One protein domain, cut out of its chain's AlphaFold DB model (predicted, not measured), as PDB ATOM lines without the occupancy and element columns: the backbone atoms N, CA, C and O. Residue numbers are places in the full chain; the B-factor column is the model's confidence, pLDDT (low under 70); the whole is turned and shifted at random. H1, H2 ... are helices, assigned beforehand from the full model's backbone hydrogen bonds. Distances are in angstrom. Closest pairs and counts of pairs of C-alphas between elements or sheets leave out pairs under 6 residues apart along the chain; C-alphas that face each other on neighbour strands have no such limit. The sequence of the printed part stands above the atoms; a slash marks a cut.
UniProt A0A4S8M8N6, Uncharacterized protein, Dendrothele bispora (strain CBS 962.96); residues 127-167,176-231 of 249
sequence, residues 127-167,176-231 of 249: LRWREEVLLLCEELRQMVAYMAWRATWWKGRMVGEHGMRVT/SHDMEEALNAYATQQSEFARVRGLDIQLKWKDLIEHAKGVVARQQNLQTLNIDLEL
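This is residues 127 to 167 and 176 to 231 of the 249 residues of an uncharacterized protein of Dendrothele bispora (strain CBS 962.96) (UniProt A0A4S8M8N6). A long rod: helix H1 runs along one side, and H2 followed by H3 runs back along it the opposite way. Residues 156 to 167 lie beyond the last residue of H1, and residues 217 to 231 form a tail after H3. The printed part has 97 residues, with three named helices in the order H1, H2, H3 and no named strand, an all-helix class. It is extended, with a radius of gyration of the C-alphas of 19.5 A and spans of 64 by 28 by 15 A.

Find C-alpha 127 at (-37.203, -40.708, 9.510); from there H1 runs 42.0 A to residue 155. H2, residues 177 to 204, covers 40.4 A. H3, residues 206 to 216, ends at (-37.927, -36.712, 18.913).

Look at Ala 151 and Ser 191, the closest C-alphas of H1 and H2, 4.0 A apart; these helices touch at a shallow tilt of 20 degrees, opposite ways. H1 touches H3 with residues 130 to 137 alone, opposite ways at 35.5 degrees, only just a steep tilt; their closest C-alphas, Cys 137 and Ile 209, are 6.2 A apart. H2 and H3 meet only through their tight link. In H1, H2 and H3 every O i to N i+4 pair is within hydrogen-bond range.

Residues 168 to 175 are not printed; C-alphas 167 and 176 are 6.9 A apart across this cut. Residues 218 to 231 have pLDDT under 70.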
ATOM      1  N   LEU A 127     -38.563 -41.248   9.473       82.31
ATOM      2  CA  LEU A 127     -37.203 -40.708   9.510       82.31
ATOM      3  C   LEU A 127     -37.152 -39.286   8.948       82.31
ATOM      4  O   LEU A 127     -36.630 -38.406   9.624       82.31
ATOM      5  N   ARG A 128     -37.773 -39.040   7.787       88.00
ATOM      6  CA  ARG A 128     -37.875 -37.694   7.205       88.00
ATOM      7  C   ARG A 128     -38.590 -36.726   8.141       88.00
ATOM      8  O   ARG A 128     -38.093 -35.639   8.391       88.00
ATOM      9  N   TRP A 129     -39.725 -37.130   8.706       86.81
ATOM     10  CA  TRP A 129     -40.453 -36.290   9.652       86.81
ATOM     11  C   TRP A 129     -39.610 -35.963  10.891       86.81
ATOM     12  O   TRP A 129     -39.590 -34.828  11.358       86.81
ATOM     13  N   ARG A 130     -38.842 -36.933  11.405       86.62
ATOM     14  CA  ARG A 130     -37.894 -36.688  12.497       86.62
ATOM     15  C   ARG A 130     -36.814 -35.678  12.101       86.62
ATOM     16  O   ARG A 130     -36.471 -34.834  12.925       86.62
ATOM     17  N   GLU A 131     -36.270 -35.769  10.889       89.12
ATOM     18  CA  GLU A 131     -35.310 -34.789  10.362       89.12
ATOM     19  C   GLU A 131     -35.934 -33.393  10.272       89.12
ATOM     20  O   GLU A 131     -35.336 -32.444  10.763       89.12
ATOM     21  N   GLU A 132     -37.153 -33.269   9.746       92.25
ATOM     22  CA  GLU A 132     -37.884 -31.996   9.667       92.25
ATOM     23  C   GLU A 132     -38.090 -31.361  11.053       92.25
ATOM     24  O   GLU A 132     -37.845 -30.171  11.233       92.25
ATOM     25  N   VAL A 133     -38.463 -32.151  12.066       90.94
ATOM     26  CA  VAL A 133     -38.619 -31.659  13.448       90.94
ATOM     27  C   VAL A 133     -37.277 -31.210  14.044       90.94
ATOM     28  O   VAL A 133     -37.219 -30.199  14.750       90.94
ATOM     29  N   LEU A 134     -36.191 -31.939  13.767       89.62
ATOM     30  CA  LEU A 134     -34.844 -31.543  14.188       89.62
ATOM     31  C   LEU A 134     -34.405 -30.240  13.512       89.62
ATOM     32  O   LEU A 134     -33.879 -29.361  14.193       89.62
ATOM     33  N   LEU A 135     -34.651 -30.106  12.207       93.88
ATOM     34  CA  LEU A 135     -34.359 -28.895  11.445       93.88
ATOM     35  C   LEU A 135     -35.143 -27.705  11.990       93.88
ATOM     36  O   LEU A 135     -34.536 -26.681  12.266       93.88
ATOM     37  N   LEU A 136     -36.439 -27.855  12.261       92.12
ATOM     38  CA  LEU A 136     -37.254 -26.800  12.866       92.12
ATOM     39  C   LEU A 136     -36.693 -26.335  14.221       92.12
ATOM     40  O   LEU A 136     -36.599 -25.137  14.488       92.12
ATOM     41  N   CYS A 137     -36.297 -27.275  15.086       90.94
ATOM     42  CA  CYS A 137     -35.682 -26.934  16.372       90.94
ATOM     43  C   CYS A 137     -34.372 -26.156  16.185       90.94
ATOM     44  O   CYS A 137     -34.084 -25.226  16.942       90.94
ATOM     45  N   GLU A 138     -33.578 -26.547  15.191       94.88
ATOM     46  CA  GLU A 138     -32.310 -25.908  14.870       94.88
ATOM     47  C   GLU A 138     -32.509 -24.529  14.228       94.88
ATOM     48  O   GLU A 138     -31.833 -23.583  14.620       94.88
ATOM     49  N   GLU A 139     -33.475 -24.364  13.329       94.75
ATOM     50  CA  GLU A 139     -33.843 -23.077  12.737       94.75
ATOM     51  C   GLU A 139     -34.295 -22.089  13.811       94.75
ATOM     52  O   GLU A 139     -33.791 -20.968  13.867       94.75
ATOM     53  N   LEU A 140     -35.160 -22.508  14.740       91.94
ATOM     54  CA  LEU A 140     -35.578 -21.662  15.861       91.94
ATOM     55  C   LEU A 140     -34.387 -21.257  16.740       91.94
ATOM     56  O   LEU A 140     -34.263 -20.092  17.131       91.94
ATOM     57  N   ARG A 141     -33.462 -22.187  17.008       93.69
ATOM     58  CA  ARG A 141     -32.212 -21.888  17.723       93.69
ATOM     59  C   ARG A 141     -31.357 -20.878  16.952       93.69
ATOM     60  O   ARG A 141     -30.825 -19.943  17.555       93.69
ATOM     61  N   GLN A 142     -31.226 -21.049  15.638       96.00
ATOM     62  CA  GLN A 142     -30.468 -20.157  14.764       96.00
ATOM     63  C   GLN A 142     -31.095 -18.767  14.678       96.00
ATOM     64  O   GLN A 142     -30.361 -17.788  14.727       96.00
ATOM     65  N   MET A 143     -32.423 -18.649  14.630       95.50
ATOM     66  CA  MET A 143     -33.120 -17.359  14.646       95.50
ATOM     67  C   MET A 143     -32.799 -16.571  15.919       95.50
ATOM     68  O   MET A 143     -32.450 -15.393  15.844       95.50
ATOM     69  N   VAL A 144     -32.846 -17.218  17.088       94.94
ATOM     70  CA  VAL A 144     -32.486 -16.580  18.367       94.94
ATOM     71  C   VAL A 144     -31.002 -16.196  18.391       94.94
ATOM     72  O   VAL A 144     -30.661 -15.070  18.761       94.94
ATOM     73  N   ALA A 145     -30.114 -17.090  17.943       96.56
ATOM     74  CA  ALA A 145     -28.679 -16.814  17.865       96.56
ATOM     75  C   ALA A 145     -28.359 -15.656  16.904       96.56
ATOM     76  O   ALA A 145     -27.532 -14.800  17.216       96.56
ATOM     77  N   TYR A 146     -29.050 -15.588  15.767       97.19
ATOM     78  CA  TYR A 146     -28.936 -14.500  14.804       97.19
ATOM     79  C   TYR A 146     -29.383 -13.169  15.408       97.19
ATOM     80  O   TYR A 146     -28.695 -12.167  15.238       97.19
ATOM     81  N   MET A 147     -30.491 -13.143  16.155       97.62
ATOM     82  CA  MET A 147     -30.944 -11.928  16.840       97.62
ATOM     83  C   MET A 147     -29.931 -11.452  17.889       97.62
ATOM     84  O   MET A 147     -29.629 -10.260  17.954       97.62
ATOM     85  N   ALA A 148     -29.338 -12.375  18.653       96.81
ATOM     86  CA  ALA A 148     -28.272 -12.054  19.601       96.81
ATOM     87  C   ALA A 148     -27.020 -11.501  18.897       96.81
ATOM     88  O   ALA A 148     -26.485 -10.470  19.305       96.81
ATOM     89  N   TRP A 149     -26.589 -12.135  17.802       98.12
ATOM     90  CA  TRP A 149     -25.490 -11.638  16.969       98.12
ATOM     91  C   TRP A 149     -25.800 -10.262  16.372       98.12
ATOM     92  O   TRP A 149     -24.955  -9.374  16.359       98.12
ATOM     93  N   ARG A 150     -27.029 -10.034  15.908       97.94
ATOM     94  CA  ARG A 150     -27.438  -8.745  15.348       97.94
ATOM     95  C   ARG A 150     -27.409  -7.647  16.408       97.94
ATOM     96  O   ARG A 150     -27.019  -6.522  16.106       97.94
ATOM     97  N   ALA A 151     -27.766  -7.972  17.650       97.69
ATOM     98  CA  ALA A 151     -27.655  -7.047  18.769       97.69
ATOM     99  C   ALA A 151     -26.193  -6.657  19.047       97.69
ATOM    100  O   ALA A 151     -25.909  -5.472  19.232       97.69
ATOM    101  N   THR A 152     -25.255  -7.611  19.039       97.31
ATOM    102  CA  THR A 152     -23.822  -7.312  19.230       97.31
ATOM    103  C   THR A 152     -23.219  -6.579  18.035       97.31
ATOM    104  O   THR A 152     -22.431  -5.656  18.219       97.31
ATOM    105  N   TRP A 153     -23.646  -6.910  16.818       97.44
ATOM    106  CA  TRP A 153     -23.240  -6.227  15.591       97.44
ATOM    107  C   TRP A 153     -23.625  -4.747  15.587       97.44
ATOM    108  O   TRP A 153     -22.826  -3.907  15.179       97.44
ATOM    109  N   TRP A 154     -24.818  -4.406  16.086       97.62
ATOM    110  CA  TRP A 154     -25.205  -3.008  16.277       97.62
ATOM    111  C   TRP A 154     -24.362  -2.303  17.340       97.62
ATOM    112  O   TRP A 154     -24.036  -1.137  17.157       97.62
ATOM    113  N   LYS A 155     -23.936  -2.991  18.406       95.94
ATOM    114  CA  LYS A 155     -23.032  -2.386  19.399       95.94
ATOM    115  C   LYS A 155     -21.660  -2.064  18.813       95.94
ATOM    116  O   LYS A 155     -21.160  -0.972  19.035       95.94
ATOM    117  N   GLY A 156     -21.114  -2.945  17.976       95.62
ATOM    118  CA  GLY A 156     -19.855  -2.697  17.259       95.62
ATOM    119  C   GLY A 156     -19.922  -1.579  16.208       95.62
ATOM    120  O   GLY A 156     -18.930  -1.322  15.535       95.62
ATOM    121  N   ARG A 157     -21.087  -0.940  16.024       94.50
ATOM    122  CA  ARG A 157     -21.299   0.211  15.132       94.50
ATOM    123  C   ARG A 157     -21.302   1.555  15.846       94.50
ATOM    124  O   ARG A 157     -21.498   2.571  15.182       94.50
ATOM    125  N   MET A 158     -21.127   1.563  17.163       94.62
ATOM    126  CA  MET A 158     -20.992   2.801  17.916       94.62
ATOM    127  C   MET A 158     -19.745   3.573  17.465       94.62
ATOM    128  O   MET A 158     -18.761   3.002  16.992       94.62
ATOM    129  N   VAL A 159     -19.812   4.895  17.560       91.94
ATOM    130  CA  VAL A 159     -18.680   5.790  17.307       91.94
ATOM    131  C   VAL A 159     -17.554   5.435  18.285       91.94
ATOM    132  O   VAL A 159     -17.809   5.145  19.450       91.94
ATOM    133  N   GLY A 160     -16.316   5.396  17.794       88.00
ATOM    134  CA  GLY A 160     -15.143   4.949  18.555       88.00
ATOM    135  C   GLY A 160     -14.851   3.443  18.489       88.00
ATOM    136  O   GLY A 160     -13.749   3.035  18.855       88.00
ATOM    137  N   GLU A 161     -15.771   2.616  17.978       91.69
ATOM    138  CA  GLU A 161     -15.523   1.185  17.747       91.69
ATOM    139  C   GLU A 161     -14.666   0.925  16.497       91.69
ATOM    140  O   GLU A 161     -14.539   1.762  15.596       91.69
ATOM    141  N   HIS A 162     -14.072  -0.269  16.416       89.50
ATOM    142  CA  HIS A 162     -13.157  -0.624  15.330       89.50
ATOM    143  C   HIS A 162     -13.805  -0.470  13.941       89.50
ATOM    144  O   HIS A 162     -14.757  -1.170  13.589       89.50
ATOM    145  N   GLY A 163     -13.209   0.376  13.096       86.69
ATOM    146  CA  GLY A 163     -13.690   0.632  11.734       86.69
ATOM    147  C   GLY A 163     -14.914   1.551  11.665       86.69
ATOM    148  O   GLY A 163     -15.493   1.695  10.588       86.69
ATOM    149  N   MET A 164     -15.304   2.166  12.786       89.94
ATOM    150  CA  MET A 164     -16.331   3.203  12.856       89.94
ATOM    151  C   MET A 164     -15.698   4.595  12.925       89.94
ATOM    152  O   MET A 164     -14.483   4.752  13.045       89.94
ATOM    153  N   ARG A 165     -16.536   5.626  12.795       86.25
ATOM    154  CA  ARG A 165     -16.091   7.021  12.886       86.25
ATOM    155  C   ARG A 165     -15.635   7.344  14.308       86.25
ATOM    156  O   ARG A 165     -16.086   6.703  15.255       86.25
ATOM    157  N   VAL A 166     -14.777   8.350  14.445       84.50
ATOM    158  CA  VAL A 166     -14.181   8.779  15.720       84.50
ATOM    159  C   VAL A 166     -14.494  10.257  15.960       84.50
ATOM    160  O   VAL A 166     -14.685  11.020  15.013       84.50
ATOM    161  N   THR A 167     -14.545  10.680  17.218       78.25
ATOM    162  CA  THR A 167     -14.679  12.085  17.619       78.25
ATOM    163  C   THR A 167     -13.308  12.693  17.910       78.25
ATOM    164  O   THR A 167     -12.881  12.835  19.048       78.25
ATOM    165  N   SER A 176     -19.379  15.402  14.830       87.00
ATOM    166  CA  SER A 176     -19.773  16.346  15.890       87.00
ATOM    167  C   SER A 176     -20.285  15.591  17.120       87.00
ATOM    168  O   SER A 176     -20.922  14.552  16.966       87.00
ATOM    169  N   HIS A 177     -20.082  16.131  18.322       84.69
ATOM    170  CA  HIS A 177     -20.508  15.503  19.578       84.69
ATOM    171  C   HIS A 177     -22.010  15.148  19.594       84.69
ATOM    172  O   HIS A 177     -22.379  14.027  19.929       84.69
ATOM    173  N   ASP A 178     -22.879  16.048  19.121       87.88
ATOM    174  CA  ASP A 178     -24.330  15.793  19.042       87.88
ATOM    175  C   ASP A 178     -24.665  14.636  18.081       87.88
ATOM    176  O   ASP A 178     -25.608  13.869  18.281       87.88
ATOM    177  N   MET A 179     -23.874  14.494  17.016       88.50
ATOM    178  CA  MET A 179     -24.044  13.434  16.025       88.50
ATOM    179  C   MET A 179     -23.452  12.105  16.522       88.50
ATOM    180  O   MET A 179     -23.992  11.049  16.197       88.50
ATOM    181  N   GLU A 180     -22.392  12.132  17.334       91.69
ATOM    182  CA  GLU A 180     -21.903  10.959  18.065       91.69
ATOM    183  C   GLU A 180     -22.993  10.410  18.987       91.69
ATOM    184  O   GLU A 180     -23.325   9.225  18.907       91.69
ATOM    185  N   GLU A 181     -23.591  11.275  19.809       92.31
ATOM    186  CA  GLU A 181     -24.660  10.892  20.728       92.31
ATOM    187  C   GLU A 181     -25.848  10.283  19.971       92.31
ATOM    188  O   GLU A 181     -26.306   9.191  20.313       92.31
ATOM    189  N   ALA A 182     -26.294  10.925  18.885       94.25
ATOM    190  CA  ALA A 182     -27.397  10.425  18.067       94.25
ATOM    191  C   ALA A 182     -27.098   9.057  17.419       94.25
ATOM    192  O   ALA A 182     -27.952   8.164  17.432       94.25
ATOM    193  N   LEU A 183     -25.893   8.861  16.870       93.38
ATOM    194  CA  LEU A 183     -25.485   7.589  16.259       93.38
ATOM    195  C   LEU A 183     -25.386   6.466  17.297       93.38
ATOM    196  O   LEU A 183     -25.866   5.356  17.047       93.38
ATOM    197  N   ASN A 184     -24.819   6.755  18.467       95.50
ATOM    198  CA  ASN A 184     -24.697   5.798  19.563       95.50
ATOM    199  C   ASN A 184     -26.065   5.435  20.153       95.50
ATOM    200  O   ASN A 184     -26.342   4.254  20.395       95.50
ATOM    201  N   ALA A 185     -26.956   6.415  20.320       96.25
ATOM    202  CA  ALA A 185     -28.330   6.190  20.759       96.25
ATOM    203  C   ALA A 185     -29.095   5.301  19.767       96.25
ATOM    204  O   ALA A 185     -29.733   4.329  20.174       96.25
ATOM    205  N   TYR A 186     -28.974   5.568  18.463       96.38
ATOM    206  CA  TYR A 186     -29.603   4.749  17.427       96.38
ATOM    207  C   TYR A 186     -29.055   3.315  17.400       96.38
ATOM    208  O   TYR A 186     -29.827   2.353  17.375       96.38
ATOM    209  N   ALA A 187     -27.732   3.144  17.458       97.00
ATOM    210  CA  ALA A 187     -27.098   1.827  17.525       97.00
ATOM    211  C   ALA A 187     -27.563   1.034  18.760       97.00
ATOM    212  O   ALA A 187     -27.897  -0.149  18.659       97.00
ATOM    213  N   THR A 188     -27.662   1.703  19.911       97.25
ATOM    214  CA  THR A 188     -28.186   1.119  21.152       97.25
ATOM    215  C   THR A 188     -29.649   0.706  20.996       97.25
ATOM    216  O   THR A 188     -29.999  -0.429  21.317       97.25
ATOM    217  N   GLN A 189     -30.496   1.567  20.431       97.94
ATOM    218  CA  GLN A 189     -31.904   1.259  20.178       97.94
ATOM    219  C   GLN A 189     -32.068   0.032  19.265       97.94
ATOM    220  O   GLN A 189     -32.847  -0.871  19.568       97.94
ATOM    221  N   GLN A 190     -31.306  -0.038  18.171       97.75
ATOM    222  CA  GLN A 190     -31.348  -1.172  17.245       97.75
ATOM    223  C   GLN A 190     -30.835  -2.472  17.880       97.75
ATOM    224  O   GLN A 190     -31.365  -3.553  17.603       97.75
ATOM    225  N   SER A 191     -29.828  -2.376  18.752       98.00
ATOM    226  CA  SER A 191     -29.347  -3.507  19.546       98.00
ATOM    227  C   SER A 191     -30.450  -4.052  20.455       98.00
ATOM    228  O   SER A 191     -30.710  -5.257  20.466       98.00
ATOM    229  N   GLU A 192     -31.154  -3.161  21.155       97.44
ATOM    230  CA  GLU A 192     -32.265  -3.527  22.031       97.44
ATOM    231  C   GLU A 192     -33.446  -4.119  21.255       97.44
ATOM    232  O   GLU A 192     -33.992  -5.137  21.677       97.44
ATOM    233  N   PHE A 193     -33.795  -3.584  20.082       97.19
ATOM    234  CA  PHE A 193     -34.825  -4.181  19.226       97.19
ATOM    235  C   PHE A 193     -34.479  -5.607  18.798       97.19
ATOM    236  O   PHE A 193     -35.328  -6.497  18.886       97.19
ATOM    237  N   ALA A 194     -33.236  -5.855  18.382       95.25
ATOM    238  CA  ALA A 194     -32.789  -7.202  18.044       95.25
ATOM    239  C   ALA A 194     -32.846  -8.137  19.266       95.25
ATOM    240  O   ALA A 194     -33.352  -9.256  19.165       95.25
ATOM    241  N   ARG A 195     -32.411  -7.664  20.442       96.06
ATOM    242  CA  ARG A 195     -32.462  -8.432  21.695       96.06
ATOM    243  C   ARG A 195     -33.896  -8.797  22.087       96.06
ATOM    244  O   ARG A 195     -34.172  -9.962  22.367       96.06
ATOM    245  N   VAL A 196     -34.804  -7.820  22.088       95.94
ATOM    246  CA  VAL A 196     -36.225  -8.019  22.416       95.94
ATOM    247  C   VAL A 196     -36.867  -8.991  21.431       95.94
ATOM    248  O   VAL A 196     -37.561  -9.909  21.858       95.94
ATOM    249  N   ARG A 197     -36.575  -8.871  20.129       94.06
ATOM    250  CA  ARG A 197     -37.102  -9.797  19.121       94.06
ATOM    251  C   ARG A 197     -36.609 -11.232  19.318       94.06
ATOM    252  O   ARG A 197     -37.374 -12.166  19.101       94.06
ATOM    253  N   GLY A 198     -35.359 -11.422  19.743       94.31
ATOM    254  CA  GLY A 198     -34.835 -12.745  20.099       94.31
ATOM    255  C   GLY A 198     -35.586 -13.388  21.272       94.31
ATOM    256  O   GLY A 198     -35.929 -14.567  21.200       94.31
ATOM    257  N   LEU A 199     -35.894 -12.606  22.313       93.25
ATOM    258  CA  LEU A 199     -36.689 -13.069  23.460       93.25
ATOM    259  C   LEU A 199     -38.134 -13.395  23.069       93.25
ATOM    260  O   LEU A 199     -38.657 -14.421  23.491       93.25
ATOM    261  N   ASP A 200     -38.752 -12.555  22.239       92.94
ATOM    262  CA  ASP A 200     -40.106 -12.757  21.713       92.94
ATOM    263  C   ASP A 200     -40.221 -14.085  20.944       92.94
ATOM    264  O   ASP A 200     -41.083 -14.907  21.243       92.94
ATOM    265  N   ILE A 201     -39.277 -14.365  20.033       89.88
ATOM    266  CA  ILE A 201     -39.202 -15.652  19.317       89.88
ATOM    267  C   ILE A 201     -39.073 -16.818  20.303       89.88
ATOM    268  O   ILE A 201     -39.777 -17.820  20.172       89.88
ATOM    269  N   GLN A 202     -38.191 -16.703  21.298       90.56
ATOM    270  CA  GLN A 202     -37.967 -17.775  22.265       90.56
ATOM    271  C   GLN A 202     -39.210 -18.058  23.119       90.56
ATOM    272  O   GLN A 202     -39.527 -19.222  23.352       90.56
ATOM    273  N   LEU A 203     -39.900 -17.016  23.587       90.94
ATOM    274  CA  LEU A 203     -41.113 -17.143  24.394       90.94
ATOM    275  C   LEU A 203     -42.260 -17.722  23.570       90.94
ATOM    276  O   LEU A 203     -42.901 -18.676  24.004       90.94
ATOM    277  N   LYS A 204     -42.467 -17.196  22.360       88.06
ATOM    278  CA  LYS A 204     -43.544 -17.612  21.461       88.06
ATOM    279  C   LYS A 204     -43.478 -19.091  21.098       88.06
ATOM    280  O   LYS A 204     -44.503 -19.759  21.042       88.06
ATOM    281  N   TRP A 205     -42.276 -19.602  20.842       91.00
ATOM    282  CA  TRP A 205     -42.082 -20.978  20.382       91.00
ATOM    283  C   TRP A 205     -41.616 -21.934  21.480       91.00
ATOM    284  O   TRP A 205     -41.244 -23.068  21.179       91.00
ATOM    285  N   LYS A 206     -41.633 -21.509  22.750       88.81
ATOM    286  CA  LYS A 206     -41.156 -22.316  23.879       88.81
ATOM    287  C   LYS A 206     -41.860 -23.672  23.945       88.81
ATOM    288  O   LYS A 206     -41.192 -24.705  23.914       88.81
ATOM    289  N   ASP A 207     -43.189 -23.657  23.967       88.75
ATOM    290  CA  ASP A 207     -43.996 -24.869  24.125       88.75
ATOM    291  C   ASP A 207     -43.836 -25.796  22.914       88.75
ATOM    292  O   ASP A 207     -43.672 -27.007  23.068       88.75
ATOM    293  N   LEU A 208     -43.769 -25.222  21.704       88.38
ATOM    294  CA  LEU A 208     -43.491 -25.965  20.473       88.38
ATOM    295  C   LEU A 208     -42.134 -26.674  20.536       88.38
ATOM    296  O   LEU A 208     -42.047 -27.849  20.189       88.38
ATOM    297  N   ILE A 209     -41.077 -25.987  20.978       88.31
ATOM    298  CA  ILE A 209     -39.732 -26.565  21.095       88.31
ATOM    299  C   ILE A 209     -39.709 -27.679  22.148       88.31
ATOM    300  O   ILE A 209     -39.073 -28.712  21.931       88.31
ATOM    301  N   GLU A 210     -40.377 -27.491  23.288       86.50
ATOM    302  CA  GLU A 210     -40.481 -28.517  24.331       86.50
ATOM    303  C   GLU A 210     -41.206 -29.765  23.813       86.50
ATOM    304  O   GLU A 210     -40.698 -30.882  23.954       86.50
ATOM    305  N   HIS A 211     -42.327 -29.582  23.115       86.00
ATOM    306  CA  HIS A 211     -43.058 -30.682  22.493       86.00
ATOM    307  C   HIS A 211     -42.252 -31.369  21.391       86.00
ATOM    308  O   HIS A 211     -42.152 -32.592  21.387       86.00
ATOM    309  N   ALA A 212     -41.620 -30.612  20.491       87.75
ATOM    310  CA  ALA A 212     -40.781 -31.150  19.424       87.75
ATOM    311  C   ALA A 212     -39.639 -32.011  19.985       87.75
ATOM    312  O   ALA A 212     -39.406 -33.127  19.516       87.75
ATOM    313  N   LYS A 213     -38.975 -31.555  21.054       84.94
ATOM    314  CA  LYS A 213     -37.961 -32.350  21.767       84.94
ATOM    315  C   LYS A 213     -38.548 -33.631  22.360       84.94
ATOM    316  O   LYS A 213     -37.929 -34.688  22.228       84.94
ATOM    317  N   GLY A 214     -39.734 -33.562  22.962       84.44
ATOM    318  CA  GLY A 214     -40.456 -34.736  23.463       84.44
ATOM    319  C   GLY A 214     -40.794 -35.742  22.356       84.44
ATOM    320  O   GLY A 214     -40.606 -36.950  22.533       84.44
ATOM    321  N   VAL A 215     -41.234 -35.249  21.194       82.50
ATOM    322  CA  VAL A 215     -41.560 -36.048  20.005       82.50
ATOM    323  C   VAL A 215     -40.324 -36.779  19.486       82.50
ATOM    324  O   VAL A 215     -40.369 -37.994  19.278       82.50
ATOM    325  N   VAL A 216     -39.191 -36.082  19.336       83.88
ATOM    326  CA  VAL A 216     -37.927 -36.712  18.913       83.88
ATOM    327  C   VAL A 216     -37.448 -37.746  19.936       83.88
ATOM    328  O   VAL A 216     -36.943 -38.802  19.547       83.88
ATOM    329  N   ALA A 217     -37.647 -37.487  21.231       83.06
ATOM    330  CA  ALA A 217     -37.329 -38.420  22.312       83.06
ATOM    331  C   ALA A 217     -38.314 -39.605  22.430       83.06
ATOM    332  O   ALA A 217     -38.096 -40.487  23.260       83.06
ATOM    333  N   ARG A 218     -39.367 -39.661  21.595       69.44
ATOM    334  CA  ARG A 218     -40.432 -40.682  21.604       69.44
ATOM    335  C   ARG A 218     -41.108 -40.856  22.971       69.44
ATOM    336  O   ARG A 218     -41.371 -41.981  23.400       69.44
ATOM    337  N   GLN A 219     -41.424 -39.762  23.662       56.50
ATOM    338  CA  GLN A 219     -42.273 -39.846  24.853       56.50
ATOM    339  C   GLN A 219     -43.702 -40.246  24.445       56.50
ATOM    340  O   GLN A 219     -44.327 -39.588  23.619       56.50
ATOM    341  N   GLN A 220     -44.213 -41.346  25.010       46.38
ATOM    342  CA  GLN A 220     -45.480 -41.977  24.595       46.38
ATOM    343  C   GLN A 220     -46.745 -41.160  24.936       46.38
ATOM    344  O   GLN A 220     -47.810 -41.468  24.415       46.38
ATOM    345  N   ASN A 221     -46.641 -40.116  25.768       48.94
ATOM    346  CA  ASN A 221     -47.771 -39.320  26.263       48.94
ATOM    347  C   ASN A 221     -47.567 -37.822  25.990       48.94
ATOM    348  O   ASN A 221     -47.309 -37.054  26.914       48.94
ATOM    349  N   LEU A 222     -47.673 -37.393  24.734       53.53
ATOM    350  CA  LEU A 222     -47.677 -35.969  24.393       53.53
ATOM    351  C   LEU A 222     -49.070 -35.571  23.903       53.53
ATOM    352  O   LEU A 222     -49.553 -36.085  22.895       53.53
ATOM    353  N   GLN A 223     -49.727 -34.676  24.643       58.59
ATOM    354  CA  GLN A 223     -50.979 -34.048  24.217       58.59
ATOM    355  C   GLN A 223     -50.729 -33.136  23.006       58.59
ATOM    356  O   GLN A 223     -49.614 -32.649  22.801       58.59
ATOM    357  N   THR A 224     -51.763 -32.914  22.193       59.69
ATOM    358  CA  THR A 224     -51.709 -31.983  21.060       59.69
ATOM    359  C   THR A 224     -51.519 -30.555  21.577       59.69
ATOM    360  O   THR A 224     -52.276 -30.110  22.436       59.69
ATOM    361  N   LEU A 225     -50.511 -29.842  21.068       59.72
ATOM    362  CA  LEU A 225     -50.322 -28.420  21.359       59.72
ATOM    363  C   LEU A 225     -51.330 -27.577  20.573       59.72
ATOM    364  O   LEU A 225     -51.396 -27.695  19.350       59.72
ATOM    365  N   ASN A 226     -52.030 -26.673  21.258       61.06
ATOM    366  CA  ASN A 226     -52.731 -25.558  20.624       61.06
ATOM    367  C   ASN A 226     -51.814 -24.335  20.660       61.06
ATOM    368  O   ASN A 226     -51.408 -23.902  21.736       61.06
ATOM    369  N   ILE A 227     -51.464 -23.809  19.488       58.81
ATOM    370  CA  ILE A 227     -50.650 -22.598  19.356       58.81
ATOM    371  C   ILE A 227     -51.601 -21.462  19.007       58.81
ATOM    372  O   ILE A 227     -52.208 -21.486  17.937       58.81
ATOM    373  N   ASP A 228     -51.721 -20.479  19.897       53.91
ATOM    374  CA  ASP A 228     -52.529 -19.286  19.648       53.91
ATOM    375  C   ASP A 228     -51.850 -18.411  18.585       53.91
ATOM    376  O   ASP A 228     -50.820 -17.766  18.820       53.91
ATOM    377  N   LEU A 229     -52.399 -18.436  17.370       53.38
ATOM    378  CA  LEU A 229     -51.863 -17.713  16.215       53.38
ATOM    379  C   LEU A 229     -52.199 -16.215  16.251       53.38
ATOM    380  O   LEU A 229     -51.499 -15.437  15.604       53.38
ATOM    381  N   GLU A 230     -53.172 -15.780  17.058       55.34
ATOM    382  CA  GLU A 230     -53.546 -14.362  17.223       55.34
ATOM    383  C   GLU A 230     -52.366 -13.491  17.701       55.34
ATOM    384  O   GLU A 230     -52.225 -12.322  17.332       55.34
ATOM    385  N   LEU A 231     -51.410 -14.089  18.419       51.09
ATOM    386  CA  LEU A 231     -50.163 -13.451  18.852       51.09
ATOM    387  C   LEU A 231     -49.165 -13.168  17.699       51.09
ATOM    388  O   LEU A 231     -48.020 -12.781  17.946       51.09
TER     389      LEU A 231